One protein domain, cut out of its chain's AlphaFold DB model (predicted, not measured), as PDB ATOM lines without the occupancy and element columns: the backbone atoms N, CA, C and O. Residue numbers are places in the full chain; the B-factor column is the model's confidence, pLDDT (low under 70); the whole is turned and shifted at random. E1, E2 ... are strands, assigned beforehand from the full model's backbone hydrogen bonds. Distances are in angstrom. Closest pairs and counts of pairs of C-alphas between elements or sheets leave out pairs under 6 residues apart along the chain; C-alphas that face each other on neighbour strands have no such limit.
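This is residues 46 to 140 of the 148 residues of an uncharacterized protein of Chroococcidiopsis cubana SAG 39.79 (UniProt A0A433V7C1). Three ribbons of two strands each stand round three sides of a small core, as a loose, incomplete barrel: E1 with E2 makes one wall, E3 with E6 the wall across from it, and E4 with E5 runs crosswise along one side between them. The printed part has 95 residues, no named helix and six named strands in the order E1 to E6; each sheet is antiparallel. The class is all strand, though 41 of the 95 residues are in named strands. The whole is compact, with a radius of gyration of the C-alphas of 13.7 A and spans of 39 by 30 by 23 A.

E1, residues 49 to 55, and E2, residues 66 to 71, form an antiparallel hairpin at 162 degrees, with N 51 and O 69 2.8 A apart, within hydrogen-bond range. E3, residues 80 to 86, is antiparallel to E6, residues 130 to 139, at 168 degrees, with N 83 and O 133 at 2.8 A. E4, residues 103 to 107, and E5, residues 110 to 115, form an antiparallel hairpin at 157 degrees, with N 105 and O 113 at 2.9 A. The closest C-alphas of E2 and E4, Thr 69 and Ser 107, are 6.4 A apart; those of E5 and E6, Ile 115 and Leu 135, 6.9 A. E1 and E3 are apart, as are E2 and E6.

E1 begins at C-alpha 49 (-36.900, -49.877, 17.575) and is 18.3 A long; E2 is 16.7 A, E3 17.2 A, E4 10.2 A and E5 14.4 A. E6, 21.5 A, bends by 91 degrees at residue 136 and ends at C-alpha 139 (-27.449, -40.167, 19.841).

The C-alphas farthest apart, those of His 61 and Asn 75, are 41.1 A apart. The printed part has no cut. The links E3 to E4 and E5 to E6 are long. Residues 119 to 122 have pLDDT under 70.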
ATOM      1  N   TYR A  46     -33.661 -50.146  27.463       88.81
ATOM      2  CA  TYR A  46     -34.760 -50.224  26.510       88.81
ATOM      3  C   TYR A  46     -34.189 -50.071  25.099       88.81
ATOM      4  O   TYR A  46     -33.665 -49.005  24.764       88.81
ATOM      5  N   PRO A  47     -34.259 -51.110  24.254       90.25
ATOM      6  CA  PRO A  47     -33.581 -51.084  22.969       90.25
ATOM      7  C   PRO A  47     -34.275 -50.135  21.977       90.25
ATOM      8  O   PRO A  47     -35.511 -50.021  21.980       90.25
ATOM      9  N   PRO A  48     -33.506 -49.487  21.084       93.06
ATOM     10  CA  PRO A  48     -34.055 -48.794  19.926       93.06
ATOM     11  C   PRO A  48     -34.932 -49.712  19.068       93.06
ATOM     12  O   PRO A  48     -34.696 -50.915  18.967       93.06
ATOM     13  N   ARG A  49     -35.945 -49.137  18.415       94.50
ATOM     14  CA  ARG A  49     -36.900 -49.877  17.575       94.50
ATOM     15  C   ARG A  49     -36.879 -49.389  16.137       94.50
ATOM     16  O   ARG A  49     -36.869 -48.182  15.898       94.50
ATOM     17  N   LEU A  50     -36.968 -50.311  15.178       94.88
ATOM     18  CA  LEU A  50     -37.227 -49.977  13.778       94.88
ATOM     19  C   LEU A  50     -38.702 -49.610  13.600       94.88
ATOM     20  O   LEU A  50     -39.578 -50.465  13.664       94.88
ATOM     21  N   VAL A  51     -38.968 -48.325  13.379       94.88
ATOM     22  CA  VAL A  51     -40.322 -47.789  13.176       94.88
ATOM     23  C   VAL A  51     -40.762 -47.970  11.732       94.88
ATOM     24  O   VAL A  51     -41.926 -48.251  11.459       94.88
ATOM     25  N   LYS A  52     -39.841 -47.754  10.788       93.44
ATOM     26  CA  LYS A  52     -40.173 -47.749   9.365       93.44
ATOM     27  C   LYS A  52     -38.971 -48.108   8.508       93.44
ATOM     28  O   LYS A  52     -37.876 -47.608   8.742       93.44
ATOM     29  N   ALA A  53     -39.213 -48.901   7.472       93.19
ATOM     30  CA  ALA A  53     -38.291 -49.128   6.369       93.19
ATOM     31  C   ALA A  53     -39.013 -48.789   5.060       93.19
ATOM     32  O   ALA A  53     -40.120 -49.266   4.812       93.19
ATOM     33  N   THR A  54     -38.430 -47.918   4.241       92.25
ATOM     34  CA  THR A  54     -38.991 -47.534   2.936       92.25
ATOM     35  C   THR A  54     -37.905 -47.394   1.889       92.25
ATOM     36  O   THR A  54     -36.734 -47.253   2.221       92.25
ATOM     37  N   THR A  55     -38.305 -47.393   0.624       91.94
ATOM     38  CA  THR A  55     -37.418 -47.195  -0.522       91.94
ATOM     39  C   THR A  55     -37.967 -46.091  -1.428       91.94
ATOM     40  O   THR A  55     -39.181 -45.860  -1.455       91.94
ATOM     41  N   SER A  56     -37.090 -45.390  -2.148       90.88
ATOM     42  CA  SER A  56     -37.481 -44.427  -3.184       90.88
ATOM     43  C   SER A  56     -38.078 -45.103  -4.422       90.88
ATOM     44  O   SER A  56     -38.997 -44.546  -5.013       90.88
ATOM     45  N   TYR A  57     -37.602 -46.302  -4.774       87.62
ATOM     46  CA  TYR A  57     -38.055 -47.087  -5.924       87.62
ATOM     47  C   TYR A  57     -38.195 -48.561  -5.541       87.62
ATOM     48  O   TYR A  57     -37.422 -49.075  -4.736       87.62
ATOM     49  N   ARG A  58     -39.202 -49.237  -6.102       83.69
ATOM     50  CA  ARG A  58     -39.475 -50.664  -5.845       83.69
ATOM     51  C   ARG A  58     -39.118 -51.573  -7.019       83.69
ATOM     52  O   ARG A  58     -39.169 -52.787  -6.864       83.69
ATOM     53  N   SER A  59     -38.794 -50.998  -8.174       80.06
ATOM     54  CA  SER A  59     -38.458 -51.772  -9.363       80.06
ATOM     55  C   SER A  59     -37.110 -52.476  -9.190       80.06
ATOM     56  O   SER A  59     -36.158 -51.842  -8.722       80.06
ATOM     57  N   PRO A  60     -37.001 -53.750  -9.603       72.69
ATOM     58  CA  PRO A  60     -35.724 -54.447  -9.682       72.69
ATOM     59  C   PRO A  60     -34.721 -53.671 -10.545       72.69
ATOM     60  O   PRO A  60     -35.113 -52.936 -11.454       72.69
ATOM     61  N   HIS A  61     -33.427 -53.843 -10.271       75.12
ATOM     62  CA  HIS A  61     -32.319 -53.276 -11.060       75.12
ATOM     63  C   HIS A  61     -32.282 -51.740 -11.166       75.12
ATOM     64  O   HIS A  61     -31.486 -51.190 -11.921       75.12
ATOM     65  N   THR A  62     -33.108 -51.028 -10.398       84.50
ATOM     66  CA  THR A  62     -33.092 -49.564 -10.343       84.50
ATOM     67  C   THR A  62     -32.380 -49.115  -9.069       84.50
ATOM     68  O   THR A  62     -32.788 -49.533  -7.982       84.50
ATOM     69  N   PRO A  63     -31.349 -48.252  -9.151       86.50
ATOM     70  CA  PRO A  63     -30.739 -47.665  -7.967       86.50
ATOM     71  C   PRO A  63     -31.796 -46.992  -7.085       86.50
ATOM     72  O   PRO A  63     -32.585 -46.168  -7.552       86.50
ATOM     73  N   ALA A  64     -31.813 -47.336  -5.800       91.38
ATOM     74  CA  ALA A  64     -32.806 -46.834  -4.863       91.38
ATOM     75  C   ALA A  64     -32.161 -46.362  -3.560       91.38
ATOM     76  O   ALA A  64     -31.155 -46.902  -3.104       91.38
ATOM     77  N   THR A  65     -32.766 -45.349  -2.944       92.94
ATOM     78  CA  THR A  65     -32.408 -44.913  -1.596       92.94
ATOM     79  C   THR A  65     -33.320 -45.593  -0.590       92.94
ATOM     80  O   THR A  65     -34.541 -45.414  -0.628       92.94
ATOM     81  N   TYR A  66     -32.715 -46.328   0.339       92.94
ATOM     82  CA  TYR A  66     -33.405 -46.955   1.456       92.94
ATOM     83  C   TYR A  66     -33.397 -46.029   2.671       92.94
ATOM     84  O   TYR A  66     -32.381 -45.428   3.012       92.94
ATOM     85  N   TYR A  67     -34.546 -45.911   3.326       94.31
ATOM     86  CA  TYR A  67     -34.736 -45.097   4.519       94.31
ATOM     87  C   TYR A  67     -35.176 -45.987   5.670       94.31
ATOM     88  O   TYR A  67     -36.260 -46.576   5.616       94.31
ATOM     89  N   PHE A  68     -34.366 -46.013   6.722       94.88
ATOM     90  CA  PHE A  68     -34.657 -46.685   7.982       94.88
ATOM     91  C   PHE A  68     -34.898 -45.625   9.054       94.88
ATOM     92  O   PHE A  68     -34.065 -44.753   9.278       94.88
ATOM     93  N   THR A  69     -36.067 -45.658   9.686       94.69
ATOM     94  CA  THR A  69     -36.430 -44.746  10.774       94.69
ATOM     95  C   THR A  69     -36.414 -45.517  12.080       94.69
ATOM     96  O   THR A  69     -37.171 -46.477  12.242       94.69
ATOM     97  N   LEU A  70     -35.558 -45.090  13.003       94.25
ATOM     98  CA  LEU A  70     -35.374 -45.708  14.311       94.25
ATOM     99  C   LEU A  70     -35.965 -44.807  15.398       94.25
ATOM    100  O   LEU A  70     -35.781 -43.591  15.372       94.25
ATOM    101  N   ALA A  71     -36.651 -45.404  16.367       93.69
ATOM    102  CA  ALA A  71     -37.052 -44.736  17.596       93.69
ATOM    103  C   ALA A  71     -36.111 -45.154  18.721       93.69
ATOM    104  O   ALA A  71     -36.060 -46.327  19.087       93.69
ATOM    105  N   ILE A  72     -35.402 -44.179  19.285       92.25
ATOM    106  CA  ILE A  72     -34.602 -44.356  20.496       92.25
ATOM    107  C   ILE A  72     -35.502 -43.991  21.687       92.25
ATOM    108  O   ILE A  72     -36.069 -42.892  21.693       92.25
ATOM    109  N   PRO A  73     -35.713 -44.890  22.659       90.75
ATOM    110  CA  PRO A  73     -36.513 -44.575  23.837       90.75
ATOM    111  C   PRO A  73     -35.774 -43.591  24.755       90.75
ATOM    112  O   PRO A  73     -34.548 -43.558  24.799       90.75
ATOM    113  N   GLN A  74     -36.520 -42.771  25.499       86.94
ATOM    114  CA  GLN A  74     -35.934 -41.784  26.421       86.94
ATOM    115  C   GLN A  74     -35.141 -42.454  27.552       86.94
ATOM    116  O   GLN A  74     -34.120 -41.949  28.000       86.94
ATOM    117  N   ASN A  75     -35.599 -43.623  27.981       86.81
ATOM    118  CA  ASN A  75     -34.988 -44.457  29.001       86.81
ATOM    119  C   ASN A  75     -34.102 -45.558  28.395       86.81
ATOM    120  O   ASN A  75     -33.969 -46.617  28.996       86.81
ATOM    121  N   ALA A  76     -33.490 -45.334  27.223       87.00
ATOM    122  CA  ALA A  76     -32.639 -46.332  26.568       87.00
ATOM    123  C   ALA A  76     -31.480 -46.841  27.442       87.00
ATOM    124  O   ALA A  76     -30.958 -47.919  27.178       87.00
ATOM    125  N   GLY A  77     -31.081 -46.098  28.477       86.25
ATOM    126  CA  GLY A  77     -29.953 -46.429  29.352       86.25
ATOM    127  C   GLY A  77     -28.612 -46.048  28.731       86.25
ATOM    128  O   GLY A  77     -27.777 -45.463  29.399       86.25
ATOM    129  N   GLU A  78     -28.468 -46.274  27.426       87.56
ATOM    130  CA  GLU A  78     -27.273 -45.967  26.644       87.56
ATOM    131  C   GLU A  78     -27.617 -45.172  25.375       87.56
ATOM    132  O   GLU A  78     -28.714 -45.318  24.819       87.56
ATOM    133  N   PRO A  79     -26.696 -44.333  24.874       88.81
ATOM    134  CA  PRO A  79     -26.865 -43.636  23.609       88.81
ATOM    135  C   PRO A  79     -26.544 -44.549  22.410       88.81
ATOM    136  O   PRO A  79     -25.655 -45.402  22.456       88.81
ATOM    137  N   LEU A  80     -27.235 -44.340  21.289       90.69
ATOM    138  CA  LEU A  80     -27.012 -45.100  20.060       90.69
ATOM    139  C   LEU A  80     -25.690 -44.683  19.401       90.69
ATOM    140  O   LEU A  80     -25.519 -43.514  19.055       90.69
ATOM    141  N   GLY A  81     -24.771 -45.635  19.212       90.06
ATOM    142  CA  GLY A  81     -23.476 -45.399  18.555       90.06
ATOM    143  C   GLY A  81     -23.399 -45.902  17.111       90.06
ATOM    144  O   GLY A  81     -22.815 -45.240  16.259       90.06
ATOM    145  N   ALA A  82     -24.005 -47.052  16.815       91.88
ATOM    146  CA  ALA A  82     -23.990 -47.647  15.483       91.88
ATOM    147  C   ALA A  82     -25.261 -48.461  15.218       91.88
ATOM    148  O   ALA A  82     -25.968 -48.858  16.146       91.88
ATOM    149  N   VAL A  83     -25.538 -48.698  13.940       92.12
ATOM    150  CA  VAL A  83     -26.683 -49.463  13.451       92.12
ATOM    151  C   VAL A  83     -26.207 -50.412  12.367       92.12
ATOM    152  O   VAL A  83     -25.735 -49.963  11.326       92.12
ATOM    153  N   THR A  84     -26.398 -51.711  12.570       93.75
ATOM    154  CA  THR A  84     -26.257 -52.703  11.503       93.75
ATOM    155  C   THR A  84     -27.629 -53.005  10.916       93.75
ATOM    156  O   THR A  84     -28.573 -53.342  11.629       93.75
ATOM    157  N   ILE A  85     -27.748 -52.839   9.605       93.31
ATOM    158  CA  ILE A  85     -28.924 -53.193   8.820       93.31
ATOM    159  C   ILE A  85     -28.654 -54.564   8.225       93.31
ATOM    160  O   ILE A  85     -27.638 -54.733   7.560       93.31
ATOM    161  N   SER A  86     -29.576 -55.506   8.418       94.00
ATOM    162  CA  SER A  86     -29.513 -56.829   7.799       94.00
ATOM    163  C   SER A  86     -30.809 -57.121   7.058       94.00
ATOM    164  O   SER A  86     -31.903 -57.088   7.629       94.00
ATOM    165  N   GLN A  87     -30.694 -57.381   5.760       92.38
ATOM    166  CA  GLN A  87     -31.810 -57.752   4.913       92.38
ATOM    167  C   GLN A  87     -32.277 -59.164   5.281       92.38
ATOM    168  O   GLN A  87     -31.483 -60.091   5.422       92.38
ATOM    169  N   ARG A  88     -33.595 -59.346   5.402       91.81
ATOM    170  CA  ARG A  88     -34.181 -60.688   5.481       91.81
ATOM    171  C   ARG A  88     -33.986 -61.412   4.150       91.81
ATOM    172  O   ARG A  88     -34.042 -60.781   3.097       91.81
ATOM    173  N   GLN A  89     -33.827 -62.730   4.208       89.50
ATOM    174  CA  GLN A  89     -33.677 -63.558   3.015       89.50
ATOM    175  C   GLN A  89     -34.819 -63.308   2.018       89.50
ATOM    176  O   GLN A  89     -35.992 -63.287   2.396       89.50
ATOM    177  N   ASN A  90     -34.451 -63.075   0.761       86.19
ATOM    178  CA  ASN A  90     -35.360 -62.803  -0.346       86.19
ATOM    179  C   ASN A  90     -34.717 -63.274  -1.665       86.19
ATOM    180  O   ASN A  90     -33.544 -63.644  -1.662       86.19
ATOM    181  N   SER A  91     -35.463 -63.259  -2.775       85.19
ATOM    182  CA  SER A  91     -34.951 -63.663  -4.096       85.19
ATOM    183  C   SER A  91     -33.763 -62.817  -4.558       85.19
ATOM    184  O   SER A  91     -32.811 -63.356  -5.108       85.19
ATOM    185  N   ASP A  92     -33.801 -61.514  -4.265       87.19
ATOM    186  CA  ASP A  92     -32.729 -60.568  -4.565       87.19
ATOM    187  C   ASP A  92     -32.102 -60.023  -3.281       87.19
ATOM    188  O   ASP A  92     -32.790 -59.733  -2.293       87.19
ATOM    189  N   THR A  93     -30.785 -59.823  -3.321       90.19
ATOM    190  CA  THR A  93     -30.022 -59.235  -2.217       90.19
ATOM    191  C   THR A  93     -29.540 -57.838  -2.587       90.19
ATOM    192  O   THR A  93     -28.921 -57.627  -3.627       90.19
ATOM    193  N   VAL A  94     -29.824 -56.868  -1.723       89.38
ATOM    194  CA  VAL A  94     -29.440 -55.471  -1.903       89.38
ATOM    195  C   VAL A  94     -27.960 -55.307  -1.584       89.38
ATOM    196  O   VAL A  94     -27.511 -55.631  -0.488       89.38
ATOM    197  N   SER A  95     -27.199 -54.743  -2.518       90.38
ATOM    198  CA  SER A  95     -25.851 -54.256  -2.229       90.38
ATOM    199  C   SER A  95     -25.943 -52.845  -1.651       90.38
ATOM    200  O   SER A  95     -26.288 -51.896  -2.360       90.38
ATOM    201  N   PHE A  96     -25.717 -52.708  -0.345       90.38
ATOM    202  CA  PHE A  96     -25.718 -51.412   0.325       90.38
ATOM    203  C   PHE A  96     -24.371 -50.704   0.148       90.38
ATOM    204  O   PHE A  96     -23.319 -51.312   0.320       90.38
ATOM    205  N   ASP A  97     -24.413 -49.398  -0.121       89.81
ATOM    206  CA  ASP A  97     -23.229 -48.539  -0.177       89.81
ATOM    207  C   ASP A  97     -23.171 -47.639   1.077       89.81
ATOM    208  O   ASP A  97     -23.845 -46.600   1.131       89.81
ATOM    209  N   PRO A  98     -22.402 -48.020   2.117       87.88
ATOM    210  CA  PRO A  98     -22.301 -47.240   3.350       87.88
ATOM    211  C   PRO A  98     -21.648 -45.870   3.121       87.88
ATOM    212  O   PRO A  98     -21.989 -44.923   3.824       87.88
ATOM    213  N   SER A  99     -20.782 -45.722   2.108       87.56
ATOM    214  CA  SER A  99     -20.068 -44.464   1.830       87.56
ATOM    215  C   SER A  99     -21.004 -43.327   1.408       87.56
ATOM    216  O   SER A  99     -20.700 -42.150   1.587       87.56
ATOM    217  N   ARG A 100     -22.186 -43.682   0.889       90.50
ATOM    218  CA  ARG A 100     -23.234 -42.746   0.462       90.50
ATOM    219  C   ARG A 100     -24.354 -42.584   1.488       90.50
ATOM    220  O   ARG A 100     -25.384 -41.974   1.189       90.50
ATOM    221  N   SER A 101     -24.185 -43.153   2.678       91.94
ATOM    222  CA  SER A 101     -25.191 -43.103   3.733       91.94
ATOM    223  C   SER A 101     -25.192 -41.758   4.453       91.94
ATOM    224  O   SER A 101     -24.193 -41.047   4.502       91.94
ATOM    225  N   ARG A 102     -26.348 -41.400   5.019       92.50
ATOM    226  CA  ARG A 102     -26.537 -40.190   5.829       92.50
ATOM    227  C   ARG A 102     -27.479 -40.495   6.984       92.50
ATOM    228  O   ARG A 102     -28.448 -41.232   6.798       92.50
ATOM    229  N   ALA A 103     -27.233 -39.889   8.139       92.88
ATOM    230  CA  ALA A 103     -28.130 -39.941   9.289       92.88
ATOM    231  C   ALA A 103     -28.654 -38.539   9.606       92.88
ATOM    232  O   ALA A 103     -27.952 -37.550   9.443       92.88
ATOM    233  N   PHE A 104     -29.904 -38.436  10.042       93.06
ATOM    234  CA  PHE A 104     -30.516 -37.168  10.433       93.06
ATOM    235  C   PHE A 104     -31.648 -37.419  11.428       93.06
ATOM    236  O   PHE A 104     -32.216 -38.512  11.481       93.06
ATOM    237  N   LEU A 105     -31.988 -36.400  12.212       91.56
ATOM    238  CA  LEU A 105     -33.122 -36.447  13.132       91.56
ATOM    239  C   LEU A 105     -34.453 -36.329  12.380       91.56
ATOM    240  O   LEU A 105     -34.569 -35.585  11.408       91.56
ATOM    241  N   GLY A 106     -35.485 -37.024  12.859       87.50
ATOM    242  CA  GLY A 106     -36.833 -36.971  12.289       87.50
ATOM    243  C   GLY A 106     -37.116 -38.097  11.295       87.50
ATOM    244  O   GLY A 106     -36.714 -39.242  11.496       87.50
ATOM    245  N   SER A 107     -37.874 -37.794  10.241       82.69
ATOM    246  CA  SER A 107     -38.312 -38.788   9.249       82.69
ATOM    247  C   SER A 107     -37.943 -38.364   7.832       82.69
ATOM    248  O   SER A 107     -37.578 -37.216   7.592       82.69
ATOM    249  N   ARG A 108     -38.092 -39.272   6.855       78.56
ATOM    250  CA  ARG A 108     -37.815 -38.983   5.434       78.56
ATOM    251  C   ARG A 108     -38.444 -37.667   4.948       78.56
ATOM    252  O   ARG A 108     -37.802 -36.983   4.153       78.56
ATOM    253  N   PHE A 109     -39.661 -37.356   5.402       79.56
ATOM    254  CA  PHE A 109     -40.452 -36.192   4.978       79.56
ATOM    255  C   PHE A 109     -40.305 -34.970   5.897       79.56
ATOM    256  O   PHE A 109     -40.739 -33.886   5.533       79.56
ATOM    257  N   ALA A 110     -39.689 -35.137   7.067       81.50
ATOM    258  CA  ALA A 110     -39.455 -34.079   8.044       81.50
ATOM    259  C   ALA A 110     -38.025 -34.235   8.570       81.50
ATOM    260  O   ALA A 110     -37.807 -34.782   9.655       81.50
ATOM    261  N   ARG A 111     -37.054 -33.862   7.729       84.56
ATOM    262  CA  ARG A 111     -35.630 -33.981   8.049       84.56
ATOM    263  C   ARG A 111     -35.215 -32.806   8.924       84.56
ATOM    264  O   ARG A 111     -35.350 -31.660   8.507       84.56
ATOM    265  N   GLY A 112     -34.732 -33.109  10.118       88.06
ATOM    266  CA  GLY A 112     -34.061 -32.162  10.997       88.06
ATOM    267  C   GLY A 112     -32.550 -32.182  10.783       88.06
ATOM    268  O   GLY A 112     -32.064 -32.480   9.690       88.06
ATOM    269  N   SER A 113     -31.812 -31.887  11.853       90.75
ATOM    270  CA  SER A 113     -30.351 -31.825  11.847       90.75
ATOM    271  C   SER A 113     -29.707 -33.132  11.385       90.75
ATOM    272  O   SER A 113     -30.114 -34.223  11.794       90.75
ATOM    273  N   GLU A 114     -28.677 -33.003  10.554       92.25
ATOM    274  CA  GLU A 114     -27.819 -34.113  10.152       92.25
ATOM    275  C   GLU A 114     -26.965 -34.592  11.329       92.25
ATOM    276  O   GLU A 114     -26.510 -33.803  12.157       92.25
ATOM    277  N   ILE A 115     -26.772 -35.905  11.403       91.31
ATOM    278  CA  ILE A 115     -25.929 -36.565  12.390       91.31
ATOM    279  C   ILE A 115     -24.678 -37.033  11.642       91.31
ATOM    280  O   ILE A 115     -24.798 -37.880  10.751       91.31
ATOM    281  N   PRO A 116     -23.489 -36.503  11.977       91.00
ATOM    282  CA  PRO A 116     -22.257 -36.906  11.321       91.00
ATOM    283  C   PRO A 116     -22.015 -38.407  11.480       91.00
ATOM    284  O   PRO A 116     -22.160 -38.960  12.576       91.00
ATOM    285  N   LEU A 117     -21.634 -39.054  10.384       90.38
ATOM    286  CA  LEU A 117     -21.219 -40.451  10.385       90.38
ATOM    287  C   LEU A 117     -19.722 -40.542  10.656       90.38
ATOM    288  O   LEU A 117     -18.947 -39.713  10.172       90.38
ATOM    289  N   ALA A 118     -19.323 -41.560  11.411       85.81
ATOM    290  CA  ALA A 118     -17.917 -41.896  11.554       85.81
ATOM    291  C   ALA A 118     -17.447 -42.514  10.235       85.81
ATOM    292  O   ALA A 118     -18.180 -43.318   9.657       85.81
ATOM    293  N   SER A 119     -16.230 -42.184   9.780       66.75
ATOM    294  CA  SER A 119     -15.703 -42.662   8.487       66.75
ATOM    295  C   SER A 119     -15.797 -44.179   8.312       66.75
ATOM    296  O   SER A 119     -15.859 -44.640   7.183       66.75
ATOM    297  N   ILE A 120     -15.814 -44.930   9.417       62.62
ATOM    298  CA  ILE A 120     -16.034 -46.379   9.518       62.62
ATOM    299  C   ILE A 120     -16.154 -46.716  11.015       62.62
ATOM    300  O   ILE A 120     -15.206 -47.165  11.645       62.62
ATOM    301  N   GLY A 121     -17.272 -46.401  11.664       55.97
ATOM    302  CA  GLY A 121     -17.398 -46.613  13.123       55.97
ATOM    303  C   GLY A 121     -17.898 -48.009  13.533       55.97
ATOM    304  O   GLY A 121     -18.562 -48.149  14.558       55.97
ATOM    305  N   GLY A 122     -17.610 -49.028  12.724       63.81
ATOM    306  CA  GLY A 122     -17.875 -50.441  12.990       63.81
ATOM    307  C   GLY A 122     -17.222 -51.319  11.919       63.81
ATOM    308  O   GLY A 122     -16.839 -50.816  10.863       63.81
ATOM    309  N   GLU A 123     -17.082 -52.620  12.179       75.75
ATOM    310  CA  GLU A 123     -16.657 -53.569  11.146       75.75
ATOM    311  C   GLU A 123     -17.748 -53.625  10.069       75.75
ATOM    312  O   GLU A 123     -18.907 -53.962  10.347       75.75
ATOM    313  N   GLN A 124     -17.404 -53.203   8.850       85.31
ATOM    314  CA  GLN A 124     -18.343 -53.267   7.741       85.31
ATOM    315  C   GLN A 124     -18.529 -54.738   7.354       85.31
ATOM    316  O   GLN A 124     -17.539 -55.423   7.093       85.31
ATOM    317  N   PRO A 125     -19.771 -55.244   7.285       81.81
ATOM    318  CA  PRO A 125     -20.004 -56.613   6.862       81.81
ATOM    319  C   PRO A 125     -19.498 -56.824   5.432       81.81
ATOM    320  O   PRO A 125     -19.874 -56.096   4.516       81.81
ATOM    321  N   ASN A 126     -18.703 -57.869   5.219       83.50
ATOM    322  CA  ASN A 126     -18.199 -58.246   3.892       83.50
ATOM    323  C   ASN A 126     -19.215 -59.083   3.091       83.50
ATOM    324  O   ASN A 126     -18.835 -59.947   2.301       83.50
ATOM    325  N   LYS A 127     -20.516 -58.871   3.320       87.81
ATOM    326  CA  LYS A 127     -21.605 -59.626   2.692       87.81
ATOM    327  C   LYS A 127     -22.697 -58.689   2.165       87.81
ATOM    328  O   LYS A 127     -23.075 -57.751   2.869       87.81
ATOM    329  N   PRO A 128     -23.238 -58.946   0.958       88.56
ATOM    330  CA  PRO A 128     -24.415 -58.245   0.461       88.56
ATOM    331  C   PRO A 128     -25.601 -58.395   1.419       88.56
ATOM    332  O   PRO A 128     -25.706 -59.375   2.157       88.56
ATOM    333  N   GLY A 129     -26.512 -57.429   1.392       91.56
ATOM    334  CA  GLY A 129     -27.682 -57.410   2.263       91.56
ATOM    335  C   GLY A 129     -27.383 -56.919   3.674       91.56
ATOM    336  O   GLY A 129     -28.312 -56.838   4.473       91.56
ATOM    337  N   GLU A 130     -26.140 -56.545   3.989       93.50
ATOM    338  CA  GLU A 130     -25.796 -55.956   5.279       93.50
ATOM    339  C   GLU A 130     -24.990 -54.665   5.154       93.50
ATOM    340  O   GLU A 130     -24.223 -54.472   4.212       93.50
ATOM    341  N   ALA A 131     -25.185 -53.757   6.109       92.38
ATOM    342  CA  ALA A 131     -24.389 -52.541   6.226       92.38
ATOM    343  C   ALA A 131     -24.353 -52.050   7.667       92.38
ATOM    344  O   ALA A 131     -25.394 -52.023   8.326       92.38
ATOM    345  N   THR A 132     -23.192 -51.593   8.130       93.38
ATOM    346  CA  THR A 132     -23.052 -50.953   9.438       93.38
ATOM    347  C   THR A 132     -22.863 -49.451   9.254       93.38
ATOM    348  O   THR A 132     -21.917 -48.998   8.618       93.38
ATOM    349  N   ILE A 133     -23.769 -48.667   9.834       91.94
ATOM    350  CA  ILE A 133     -23.723 -47.207   9.851       91.94
ATOM    351  C   ILE A 133     -23.389 -46.760  11.262       91.94
ATOM    352  O   ILE A 133     -24.176 -46.953  12.190       91.94
ATOM    353  N   ALA A 134     -22.229 -46.143  11.425       92.38
ATOM    354  CA  ALA A 134     -21.780 -45.666  12.715       92.38
ATOM    355  C   ALA A 134     -21.790 -44.148  12.793       92.38
ATOM    356  O   ALA A 134     -21.458 -43.451  11.834       92.38
ATOM    357  N   LEU A 135     -22.183 -43.646  13.952       90.69
ATOM    358  CA  LEU A 135     -22.389 -42.233  14.208       90.69
ATOM    359  C   LEU A 135     -21.138 -41.675  14.892       90.69
ATOM    360  O   LEU A 135     -20.638 -42.267  15.847       90.69
ATOM    361  N   SER A 136     -20.635 -40.528  14.433       86.88
ATOM    362  CA  SER A 136     -19.489 -39.862  15.078       86.88
ATOM    363  C   SER A 136     -19.840 -39.347  16.468       86.88
ATOM    364  O   SER A 136     -18.980 -39.245  17.336       86.88
ATOM    365  N   THR A 137     -21.111 -39.006  16.670       87.25
ATOM    366  CA  THR A 137     -21.657 -38.617  17.965       87.25
ATOM    367  C   THR A 137     -22.694 -39.637  18.404       87.25
ATOM    368  O   THR A 137     -23.475 -40.128  17.586       87.25
ATOM    369  N   ARG A 138     -22.715 -39.963  19.698       83.88
ATOM    370  CA  ARG A 138     -23.705 -40.901  20.228       83.88
ATOM    371  C   ARG A 138     -25.046 -40.188  20.394       83.88
ATOM    372  O   ARG A 138     -25.110 -39.106  20.973       83.88
ATOM    373  N   VAL A 139     -26.121 -40.796  19.900       84.06
ATOM    374  CA  VAL A 139     -27.449 -40.167  19.841       84.06
ATOM    375  C   VAL A 139     -28.333 -40.673  20.975       84.06
ATOM    376  O   VAL A 139     -28.616 -41.866  21.073       84.06
ATOM    377  N   THR A 140     -28.815 -39.759  21.812       85.00
ATOM    378  CA  THR A 140     -29.879 -40.009  22.794       85.00
ATOM    379  C   THR A 140     -31.203 -39.445  22.293       85.00
ATOM    380  O   THR A 140     -31.245 -38.615  21.379       85.00
TER     381      THR A 140